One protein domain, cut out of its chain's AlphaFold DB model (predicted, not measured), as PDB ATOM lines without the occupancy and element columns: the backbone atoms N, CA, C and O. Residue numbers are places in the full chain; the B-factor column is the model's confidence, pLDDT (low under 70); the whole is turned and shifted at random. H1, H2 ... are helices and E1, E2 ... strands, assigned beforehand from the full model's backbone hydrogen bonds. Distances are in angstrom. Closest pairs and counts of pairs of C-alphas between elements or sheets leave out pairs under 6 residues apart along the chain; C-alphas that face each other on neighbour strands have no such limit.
ATOM      1  N   ILE A 800     164.037 109.848 130.081       94.31
ATOM      2  CA  ILE A 800     164.230 109.632 131.514       94.31
ATOM      3  C   ILE A 800     165.499 110.362 131.948       94.31
ATOM      4  O   ILE A 800     166.583 110.120 131.405       94.31
ATOM      5  N   VAL A 801     165.363 111.263 132.919       95.75
ATOM      6  CA  VAL A 801     166.431 112.142 133.407       95.75
ATOM      7  C   VAL A 801     166.626 112.028 134.918       95.75
ATOM      8  O   VAL A 801     165.708 111.687 135.664       95.75
ATOM      9  N   SER A 802     167.823 112.389 135.385       94.69
ATOM     10  CA  SER A 802     168.084 112.624 136.805       94.69
ATOM     11  C   SER A 802     168.751 113.974 137.065       94.69
ATOM     12  O   SER A 802     169.529 114.479 136.251       94.69
ATOM     13  N   PHE A 803     168.489 114.558 138.235       94.38
ATOM     14  CA  PHE A 803     169.099 115.810 138.710       94.38
ATOM     15  C   PHE A 803     169.099 115.870 140.245       94.38
ATOM     16  O   PHE A 803     168.414 115.093 140.906       94.38
ATOM     17  N   GLN A 804     169.915 116.739 140.856       90.81
ATOM     18  CA  GLN A 804     169.982 116.821 142.328       90.81
ATOM     19  C   GLN A 804     168.705 117.450 142.902       90.81
ATOM     20  O   GLN A 804     168.335 118.544 142.481       90.81
ATOM     21  N   CYS A 805     168.092 116.843 143.929       88.00
ATOM     22  CA  CYS A 805     166.798 117.281 144.483       88.00
ATOM     23  C   CYS A 805     166.793 118.746 144.950       88.00
ATOM     24  O   CYS A 805     165.757 119.405 144.947       88.00
ATOM     25  N   LYS A 806     167.962 119.295 145.314       84.31
ATOM     26  CA  LYS A 806     168.124 120.715 145.668       84.31
ATOM     27  C   LYS A 806     167.675 121.670 144.546       84.31
ATOM     28  O   LYS A 806     167.233 122.771 144.858       84.31
ATOM     29  N   PHE A 807     167.769 121.242 143.286       91.19
ATOM     30  CA  PHE A 807     167.410 122.005 142.089       91.19
ATOM     31  C   PHE A 807     165.953 121.806 141.636       91.19
ATOM     32  O   PHE A 807     165.568 122.363 140.617       91.19
ATOM     33  N   ILE A 808     165.129 121.048 142.374       91.69
ATOM     34  CA  ILE A 808     163.692 120.946 142.082       91.69
ATOM     35  C   ILE A 808     163.016 122.300 142.347       91.69
ATOM     36  O   ILE A 808     163.046 122.827 143.471       91.69
ATOM     37  N   HIS A 809     162.360 122.827 141.316       90.94
ATOM     38  CA  HIS A 809     161.405 123.925 141.391       90.94
ATOM     39  C   HIS A 809     159.983 123.429 141.054       90.94
ATOM     40  O   HIS A 809     159.849 122.455 140.315       90.94
ATOM     41  N   PRO A 810     158.931 124.076 141.591       90.81
ATOM     42  CA  PRO A 810     158.966 125.059 142.671       90.81
ATOM     43  C   PRO A 810     159.323 124.407 144.022       90.81
ATOM     44  O   PRO A 810     158.949 123.272 144.326       90.81
ATOM     45  N   HIS A 811     160.042 125.144 144.873       85.94
ATOM     46  CA  HIS A 811     160.623 124.606 146.111       85.94
ATOM     47  C   HIS A 811     159.599 124.043 147.118       85.94
ATOM     48  O   HIS A 811     159.955 123.167 147.904       85.94
ATOM     49  N   ARG A 812     158.325 124.458 147.045       84.56
ATOM     50  CA  ARG A 812     157.221 123.902 147.853       84.56
ATOM     51  C   ARG A 812     157.062 122.382 147.678       84.56
ATOM     52  O   ARG A 812     156.901 121.666 148.662       84.56
ATOM     53  N   HIS A 813     157.159 121.878 146.443       84.81
ATOM     54  CA  HIS A 813     157.004 120.448 146.156       84.81
ATOM     55  C   HIS A 813     158.239 119.681 146.645       84.81
ATOM     56  O   HIS A 813     158.107 118.680 147.351       84.81
ATOM     57  N   ARG A 814     159.441 120.222 146.390       85.81
ATOM     58  CA  ARG A 814     160.707 119.714 146.941       85.81
ATOM     59  C   ARG A 814     160.651 119.543 148.460       85.81
ATOM     60  O   ARG A 814     161.047 118.501 148.957       85.81
ATOM     61  N   GLU A 815     160.200 120.551 149.200       82.12
ATOM     62  CA  GLU A 815     160.263 120.551 150.671       82.12
ATOM     63  C   GLU A 815     159.204 119.656 151.326       82.12
ATOM     64  O   GLU A 815     159.469 119.072 152.376       82.12
ATOM     65  N   LYS A 816     158.057 119.462 150.661       80.75
ATOM     66  CA  LYS A 816     157.023 118.490 151.049       80.75
ATOM     67  C   LYS A 816     157.521 117.034 150.971       80.75
ATOM     68  O   LYS A 816     157.168 116.243 151.839       80.75
ATOM     69  N   HIS A 817     158.344 116.686 149.974       75.00
ATOM     70  CA  HIS A 817     158.802 115.302 149.735       75.00
ATOM     71  C   HIS A 817     160.252 115.032 150.205       75.00
ATOM     72  O   HIS A 817     160.579 113.914 150.594       75.00
ATOM     73  N   PHE A 818     161.120 116.052 150.253       75.12
ATOM     74  CA  PHE A 818     162.534 115.965 150.658       75.12
ATOM     75  C   PHE A 818     162.861 116.906 151.834       75.12
ATOM     76  O   PHE A 818     163.784 117.722 151.778       75.12
ATOM     77  N   SER A 819     162.094 116.792 152.921       61.59
ATOM     78  CA  SER A 819     162.237 117.623 154.129       61.59
ATOM     79  C   SER A 819     163.579 117.433 154.862       61.59
ATOM     80  O   SER A 819     164.113 118.380 155.444       61.59
ATOM     81  N   ALA A 820     164.174 116.236 154.795       60.16
ATOM     82  CA  ALA A 820     165.501 115.942 155.332       60.16
ATOM     83  C   ALA A 820     166.592 116.120 154.258       60.16
ATOM     84  O   ALA A 820     166.671 115.360 153.294       60.16
ATOM     85  N   ARG A 821     167.478 117.111 154.437       55.69
ATOM     86  CA  ARG A 821     168.540 117.456 153.471       55.69
ATOM     87  C   ARG A 821     169.692 116.438 153.464       55.69
ATOM     88  O   ARG A 821     170.742 116.698 154.050       55.69
ATOM     89  N   SER A 822     169.536 115.307 152.776       64.94
ATOM     90  CA  SER A 822     170.674 114.417 152.499       64.94
ATOM     91  C   SER A 822     171.561 114.998 151.380       64.94
ATOM     92  O   SER A 822     171.079 115.466 150.343       64.94
ATOM     93  N   LEU A 823     172.874 115.080 151.621       64.12
ATOM     94  CA  LEU A 823     173.780 115.852 150.766       64.12
ATOM     95  C   LEU A 823     174.055 115.112 149.446       64.12
ATOM     96  O   LEU A 823     174.708 114.074 149.437       64.12
ATOM     97  N   GLY A 824     173.595 115.679 148.328       70.75
ATOM     98  CA  GLY A 824     173.812 115.121 146.988       70.75
ATOM     99  C   GLY A 824     172.704 114.196 146.471       70.75
ATOM    100  O   GLY A 824     172.873 113.632 145.392       70.75
ATOM    101  N   GLN A 825     171.578 114.076 147.185       84.25
ATOM    102  CA  GLN A 825     170.402 113.321 146.733       84.25
ATOM    103  C   GLN A 825     169.965 113.736 145.321       84.25
ATOM    104  O   GLN A 825     169.959 114.929 144.993       84.25
ATOM    105  N   ARG A 826     169.592 112.752 144.498       89.62
ATOM    106  CA  ARG A 826     169.049 112.948 143.149       89.62
ATOM    107  C   ARG A 826     167.627 112.411 143.066       89.62
ATOM    108  O   ARG A 826     167.323 111.409 143.706       89.62
ATOM    109  N   LEU A 827     166.817 113.077 142.255       91.38
ATOM    110  CA  LEU A 827     165.616 112.510 141.662       91.38
ATOM    111  C   LEU A 827     166.092 111.736 140.428       91.38
ATOM    112  O   LEU A 827     166.802 112.325 139.608       91.38
ATOM    113  N   THR A 828     165.801 110.441 140.345       92.19
ATOM    114  CA  THR A 828     165.981 109.606 139.141       92.19
ATOM    115  C   THR A 828     164.621 109.380 138.490       92.19
ATOM    116  O   THR A 828     163.632 109.907 138.985       92.19
ATOM    117  N   ASP A 829     164.565 108.649 137.375       91.38
ATOM    118  CA  ASP A 829     163.311 108.133 136.798       91.38
ATOM    119  C   ASP A 829     162.254 109.203 136.435       91.38
ATOM    120  O   ASP A 829     161.101 108.890 136.142       91.38
ATOM    121  N   ALA A 830     162.652 110.479 136.395       93.44
ATOM    122  CA  ALA A 830     161.789 111.593 136.037       93.44
ATOM    123  C   ALA A 830     161.644 111.648 134.512       93.44
ATOM    124  O   ALA A 830     162.642 111.698 133.789       93.44
ATOM    125  N   ARG A 831     160.404 111.639 134.023       94.38
ATOM    126  CA  ARG A 831     160.077 111.704 132.597       94.38
ATOM    127  C   ARG A 831     159.970 113.156 132.155       94.38
ATOM    128  O   ARG A 831     159.222 113.912 132.764       94.38
ATOM    129  N   VAL A 832     160.663 113.538 131.087       93.62
ATOM    130  CA  VAL A 832     160.535 114.880 130.500       93.62
ATOM    131  C   VAL A 832     159.226 115.024 129.723       93.62
ATOM    132  O   VAL A 832     158.841 114.108 128.997       93.62
ATOM    133  N   VAL A 833     158.578 116.181 129.883       90.25
ATOM    134  CA  VAL A 833     157.261 116.517 129.311       90.25
ATOM    135  C   VAL A 833     157.327 117.698 128.342       90.25
ATOM    136  O   VAL A 833     156.596 117.698 127.368       90.25
ATOM    137  N   ARG A 834     158.186 118.697 128.591       90.31
ATOM    138  CA  ARG A 834     158.497 119.798 127.655       90.31
ATOM    139  C   ARG A 834     159.695 120.618 128.132       90.31
ATOM    140  O   ARG A 834     160.099 120.524 129.297       90.31
ATOM    141  N   ARG A 835     160.234 121.452 127.246       87.88
ATOM    142  CA  ARG A 835     161.090 122.597 127.594       87.88
ATOM    143  C   ARG A 835     160.202 123.797 127.967       87.88
ATOM    144  O   ARG A 835     159.023 123.812 127.627       87.88
ATOM    145  N   ALA A 836     160.723 124.759 128.728       85.44
ATOM    146  CA  ALA A 836     160.041 126.027 129.008       85.44
ATOM    147  C   ALA A 836     160.989 127.076 129.603       85.44
ATOM    148  O   ALA A 836     161.801 126.766 130.482       85.44
ATOM    149  N   LEU A 837     160.798 128.346 129.247       87.75
ATOM    150  CA  LEU A 837     161.316 129.467 130.029       87.75
ATOM    151  C   LEU A 837     160.522 129.596 131.342       87.75
ATOM    152  O   LEU A 837     159.304 129.765 131.353       87.75
ATOM    153  N   LYS A 838     161.208 129.508 132.488       87.38
ATOM    154  CA  LYS A 838     160.612 129.676 133.827       87.38
ATOM    155  C   LYS A 838     161.439 130.667 134.649       87.38
ATOM    156  O   LYS A 838     162.668 130.603 134.659       87.38
ATOM    157  N   LYS A 839     160.784 131.579 135.382       83.75
ATOM    158  CA  LYS A 839     161.459 132.556 136.262       83.75
ATOM    159  C   LYS A 839     162.052 131.845 137.498       83.75
ATOM    160  O   LYS A 839     161.341 131.558 138.460       83.75
ATOM    161  N   ILE A 840     163.363 131.579 137.509       82.50
ATOM    162  CA  ILE A 840     164.100 131.079 138.686       82.50
ATOM    163  C   ILE A 840     164.819 132.259 139.345       82.50
ATOM    164  O   ILE A 840     165.686 132.881 138.743       82.50
ATOM    165  N   LYS A 841     164.466 132.571 140.603       80.94
ATOM    166  CA  LYS A 841     164.980 133.747 141.347       80.94
ATOM    167  C   LYS A 841     164.846 135.066 140.558       80.94
ATOM    168  O   LYS A 841     165.762 135.879 140.550       80.94
ATOM    169  N   SER A 842     163.710 135.238 139.883       76.69
ATOM    170  CA  SER A 842     163.406 136.368 138.989       76.69
ATOM    171  C   SER A 842     164.235 136.457 137.696       76.69
ATOM    172  O   SER A 842     163.984 137.352 136.900       76.69
ATOM    173  N   THR A 843     165.145 135.518 137.419       76.12
ATOM    174  CA  THR A 843     165.818 135.406 136.115       76.12
ATOM    175  C   THR A 843     165.027 134.459 135.199       76.12
ATOM    176  O   THR A 843     164.773 133.317 135.612       76.12
ATOM    177  N   PRO A 844     164.632 134.860 133.973       87.25
ATOM    178  CA  PRO A 844     164.089 133.922 132.993       87.25
ATOM    179  C   PRO A 844     165.153 132.861 132.697       87.25
ATOM    180  O   PRO A 844     166.295 133.176 132.379       87.25
ATOM    181  N   THR A 845     164.811 131.597 132.921       87.38
ATOM    182  CA  THR A 845     165.766 130.488 132.898       87.38
ATOM    183  C   THR A 845     165.200 129.357 132.062       87.38
ATOM    184  O   THR A 845     164.092 128.890 132.337       87.38
ATOM    185  N   LEU A 846     165.972 128.883 131.085       88.31
ATOM    186  CA  LEU A 846     165.592 127.734 130.274       88.31
ATOM    187  C   LEU A 846     165.586 126.465 131.139       88.31
ATOM    188  O   LEU A 846     166.593 126.077 131.746       88.31
ATOM    189  N   CYS A 847     164.401 125.880 131.269       93.06
ATOM    190  CA  CYS A 847     164.112 124.778 132.167       93.06
ATOM    191  C   CYS A 847     163.470 123.614 131.422       93.06
ATOM    192  O   CYS A 847     162.822 123.767 130.390       93.06
ATOM    193  N   VAL A 848     163.611 122.438 132.018       93.12
ATOM    194  CA  VAL A 848     162.986 121.200 131.568       93.12
ATOM    195  C   VAL A 848     161.894 120.842 132.568       93.12
ATOM    196  O   VAL A 848     162.163 120.772 133.772       93.12
ATOM    197  N   VAL A 849     160.673 120.638 132.077       93.62
ATOM    198  CA  VAL A 849     159.500 120.233 132.862       93.62
ATOM    199  C   VAL A 849     159.420 118.709 132.891       93.62
ATOM    200  O   VAL A 849     159.562 118.056 131.855       93.62
ATOM    201  N   VAL A 850     159.213 118.131 134.077       95.00
ATOM    202  CA  VAL A 850     159.230 116.677 134.290       95.00
ATOM    203  C   VAL A 850     158.061 116.179 135.139       95.00
ATOM    204  O   VAL A 850     157.629 116.837 136.084       95.00
ATOM    205  N   HIS A 851     157.609 114.960 134.847       94.88
ATOM    206  CA  HIS A 851     156.695 114.170 135.671       94.88
ATOM    207  C   HIS A 851     157.459 113.064 136.413       94.88
ATOM    208  O   HIS A 851     158.424 112.496 135.898       94.88
ATOM    209  N   HIS A 852     157.035 112.754 137.639       93.88
ATOM    210  CA  HIS A 852     157.628 111.712 138.482       93.88
ATOM    211  C   HIS A 852     156.565 111.116 139.416       93.88
ATOM    212  O   HIS A 852     155.748 111.858 139.963       93.88
ATOM    213  N   GLU A 853     156.594 109.799 139.635       87.69
ATOM    214  CA  GLU A 853     155.577 109.056 140.404       87.69
ATOM    215  C   GLU A 853     155.357 109.603 141.823       87.69
ATOM    216  O   GLU A 853     154.225 109.922 142.185       87.69
ATOM    217  N   ASP A 854     156.433 109.826 142.592       86.00
ATOM    218  CA  ASP A 854     156.357 110.401 143.950       86.00
ATOM    219  C   ASP A 854     155.667 111.778 144.019       86.00
ATOM    220  O   ASP A 854     155.344 112.242 145.112       86.00
ATOM    221  N   PHE A 855     155.473 112.460 142.885       88.94
ATOM    222  CA  PHE A 855     154.961 113.828 142.799       88.94
ATOM    223  C   PHE A 855     153.541 113.913 142.232       88.94
ATOM    224  O   PHE A 855     153.136 114.961 141.727       88.94
ATOM    225  N   LYS A 856     152.734 112.865 142.406       86.62
ATOM    226  CA  LYS A 856     151.281 112.938 142.192       86.62
ATOM    227  C   LYS A 856     150.556 113.683 143.324       86.62
ATOM    228  O   LYS A 856     151.049 113.779 144.453       86.62
ATOM    229  N   ASP A 857     149.420 114.288 142.995       83.12
ATOM    230  CA  ASP A 857     148.528 114.971 143.933       83.12
ATOM    231  C   ASP A 857     147.579 113.968 144.645       83.12
ATOM    232  O   ASP A 857     147.868 112.773 144.704       83.12
ATOM    233  N   LYS A 858     146.473 114.429 145.253       79.44
ATOM    234  CA  LYS A 858     145.481 113.528 145.873       79.44
ATOM    235  C   LYS A 858     144.526 112.871 144.868       79.44
ATOM    236  O   LYS A 858     143.944 111.849 145.221       79.44
ATOM    237  N   LYS A 859     144.333 113.453 143.678       78.06
ATOM    238  CA  LYS A 859     143.488 112.901 142.604       78.06
ATOM    239  C   LYS A 859     144.266 111.960 141.668       78.06
ATOM    240  O   LYS A 859     143.660 111.105 141.038       78.06
ATOM    241  N   GLY A 860     145.596 112.072 141.626       82.75
ATOM    242  CA  GLY A 860     146.504 111.233 140.833       82.75
ATOM    243  C   GLY A 860     147.286 111.989 139.752       82.75
ATOM    244  O   GLY A 860     148.159 111.398 139.115       82.75
ATOM    245  N   PHE A 861     147.026 113.286 139.572       80.94
ATOM    246  CA  PHE A 861     147.688 114.132 138.578       80.94
ATOM    247  C   PHE A 861     149.115 114.487 139.007       80.94
ATOM    248  O   PHE A 861     149.395 114.680 140.192       80.94
ATOM    249  N   TYR A 862     150.034 114.602 138.048       88.12
ATOM    250  CA  TYR A 862     151.414 115.009 138.323       88.12
ATOM    251  C   TYR A 862     151.490 116.504 138.684       88.12
ATOM    252  O   TYR A 862     150.934 117.354 137.995       88.12
ATOM    253  N   GLN A 863     152.217 116.845 139.751       89.81
ATOM    254  CA  GLN A 863     152.567 118.233 140.073       89.81
ATOM    255  C   GLN A 863     153.689 118.708 139.129       89.81
ATOM    256  O   GLN A 863     154.704 118.018 139.022       89.81
ATOM    257  N   GLU A 864     153.557 119.889 138.504       88.75
ATOM    258  CA  GLU A 864     154.612 120.453 137.638       88.75
ATOM    259  C   GLU A 864     155.930 120.594 138.423       88.75
ATOM    260  O   GLU A 864     156.041 121.397 139.359       88.75
ATOM    261  N   LEU A 865     156.941 119.815 138.030       93.44
ATOM    262  CA  LEU A 865     158.320 119.973 138.474       93.44
ATOM    263  C   LEU A 865     159.163 120.506 137.324       93.44
ATOM    264  O   LEU A 865     159.033 120.047 136.192       93.44
ATOM    265  N   PHE A 866     160.096 121.404 137.622       94.00
ATOM    266  CA  PHE A 866     161.081 121.856 136.648       94.00
ATOM    267  C   PHE A 866     162.472 122.056 137.253       94.00
ATOM    268  O   PHE A 866     162.643 122.258 138.460       94.00
ATOM    269  N   CYS A 867     163.483 121.976 136.391       93.88
ATOM    270  CA  CYS A 867     164.891 122.192 136.713       93.88
ATOM    271  C   CYS A 867     165.582 122.914 135.550       93.88
ATOM    272  O   CYS A 867     165.245 122.674 134.392       93.88
ATOM    273  N   ASN A 868     166.579 123.752 135.850       92.62
ATOM    274  CA  ASN A 868     167.486 124.290 134.834       92.62
ATOM    275  C   ASN A 868     168.194 123.128 134.108       92.62
ATOM    276  O   ASN A 868     168.693 122.195 134.750       92.62
ATOM    277  N   GLU A 869     168.237 123.203 132.779       90.25
ATOM    278  CA  GLU A 869     168.749 122.158 131.886       90.25
ATOM    279  C   GLU A 869     170.213 121.773 132.177       90.25
ATOM    280  O   GLU A 869     170.559 120.592 132.194       90.25
ATOM    281  N   THR A 870     171.056 122.737 132.563       89.56
ATOM    282  CA  THR A 870     172.484 122.531 132.898       89.56
ATOM    283  C   THR A 870     172.728 121.667 134.146       89.56
ATOM    284  O   THR A 870     173.872 121.433 134.543       89.56
ATOM    285  N   HIS A 871     171.674 121.221 134.832       90.38
ATOM    286  CA  HIS A 871     171.752 120.358 136.016       90.38
ATOM    287  C   HIS A 871     171.169 118.955 135.785       90.38
ATOM    288  O   HIS A 871     171.235 118.102 136.683       90.38
ATOM    289  N   ILE A 872     170.627 118.716 134.590       92.88
ATOM    290  CA  ILE A 872     170.051 117.448 134.160       92.88
ATOM    291  C   ILE A 872     171.124 116.523 133.591       92.88
ATOM    292  O   ILE A 872     172.101 116.933 132.970       92.88
ATOM    293  N   LYS A 873     170.928 115.229 133.832       93.69
ATOM    294  CA  LYS A 873     171.637 114.136 133.175       93.69
ATOM    295  C   LYS A 873     170.589 113.246 132.516       93.69
ATOM    296  O   LYS A 873     169.706 112.752 133.215       93.69
ATOM    297  N   VAL A 874     170.712 113.015 131.214       93.00
ATOM    298  CA  VAL A 874     169.898 112.019 130.504       93.00
ATOM    299  C   VAL A 874     170.349 110.617 130.915       93.00
ATOM    300  O   VAL A 874     171.545 110.324 130.966       93.00
ATOM    301  N   GLU A 875     169.390 109.758 131.251       90.88
ATOM    302  CA  GLU A 875     169.622 108.362 131.652       90.88
ATOM    303  C   GLU A 875     168.990 107.382 130.657       90.88
ATOM    304  O   GLU A 875     169.555 106.319 130.406       90.88
ATOM    305  N   LYS A 876     167.896 107.789 130.001       91.31
ATOM    306  CA  LYS A 876     167.402 107.207 128.750       91.31
ATOM    307  C   LYS A 876     166.959 108.336 127.820       91.31
ATOM    308  O   LYS A 876     166.120 109.143 128.213       91.31
ATOM    309  N   GLN A 877     167.501 108.370 126.607       88.69
ATOM    310  CA  GLN A 877     167.065 109.292 125.555       88.69
ATOM    311  C   GLN A 877     165.632 108.954 125.098       88.69
ATOM    312  O   GLN A 877     165.305 107.780 124.900       88.69
TER     313      GLN A 877
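Overview. This is residues 800 to 877 of the 886 residues of the protein "Hypothetical protein" of Pseudo-nitzschia australis (UniProt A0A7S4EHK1). One strongly twisted sheet of five strands bends sharply within its long strand E2, and its edge strand E4 comes back toward E1 to make a half-open roll that does not close. A single short helix, H1, sits near the first residue of E4, just off the sheet, and a long loop, residues 852 to 864, joins E3 to E4. The printed part has 78 residues, with one named helix and five named strands in the order E1 H1 E2 E3 E4 E5; the sheet order is E4 E3 E2 E1 E5, antiparallel throughout, and the class is mostly strand. The whole is compact and rounded, with a radius of gyration of the C-alphas of 11.9 A and spans of 29 by 26 by 25 A.

Along the chain. The longest strand by residues, E2, is residues 826 to 840, 19.3 A long, beginning at C-alpha 826 at (169.049, 112.948, 143.149). E3, residues 843 to 851, measures 23.1 A. E4 is residues 865 to 868. E1, residues 800 to 804, is 14.2 A long and begins at C-alpha 800 at (164.230, 109.632, 131.514). E5, residues 873 to 876, ends at C-alpha 876 at (167.402, 107.207, 128.750). H1 is residues 811 to 817, 10.1 A long.

Arrangement. E2 bends by 125 degrees at residue 829 and E3 by 61 degrees at residue 846. The pairing of E2 is staggered: residues 826 to 831 pair with E1, with N 827 and O 803 at 2.9 A, and residues 831 to 840 with E3. E2 and E3 form a hairpin, antiparallel at 145 degrees, with N 833 and O 849 at 2.9 A. E3 and E4 form another, at 133 degrees, with N 850 and O 865 at 2.9 A. E2, E3 and E4 make a meander, each strand the antiparallel neighbour of the one before. E5, the other edge strand, is antiparallel to E1 at 154 degrees, with N 802 and O 873 at 2.9 A. The closest C-alphas of E1 and E4, those of Phe 803 and Cys 867, are 7.9 A apart. H1 is only just not on the sheet, with 4 pairs of C-alphas within 10 A; its closest C-alpha pair with E4 is His 813 and Leu 865, 7.8 A. In H1 every O i to N i+4 pair is within hydrogen-bond range. E3 and E5 are apart.

Size, cuts and confidence. The C-alphas farthest apart are those of Thr 843 and Lys 859, 32.4 A. The printed part has no cut, and its first and last C-alphas are 6.6 A apart. The link from E3 to E4 is long, with 13 residues. The mean pLDDT of the printed part is 86.4; residues 819 to 823 are under 70.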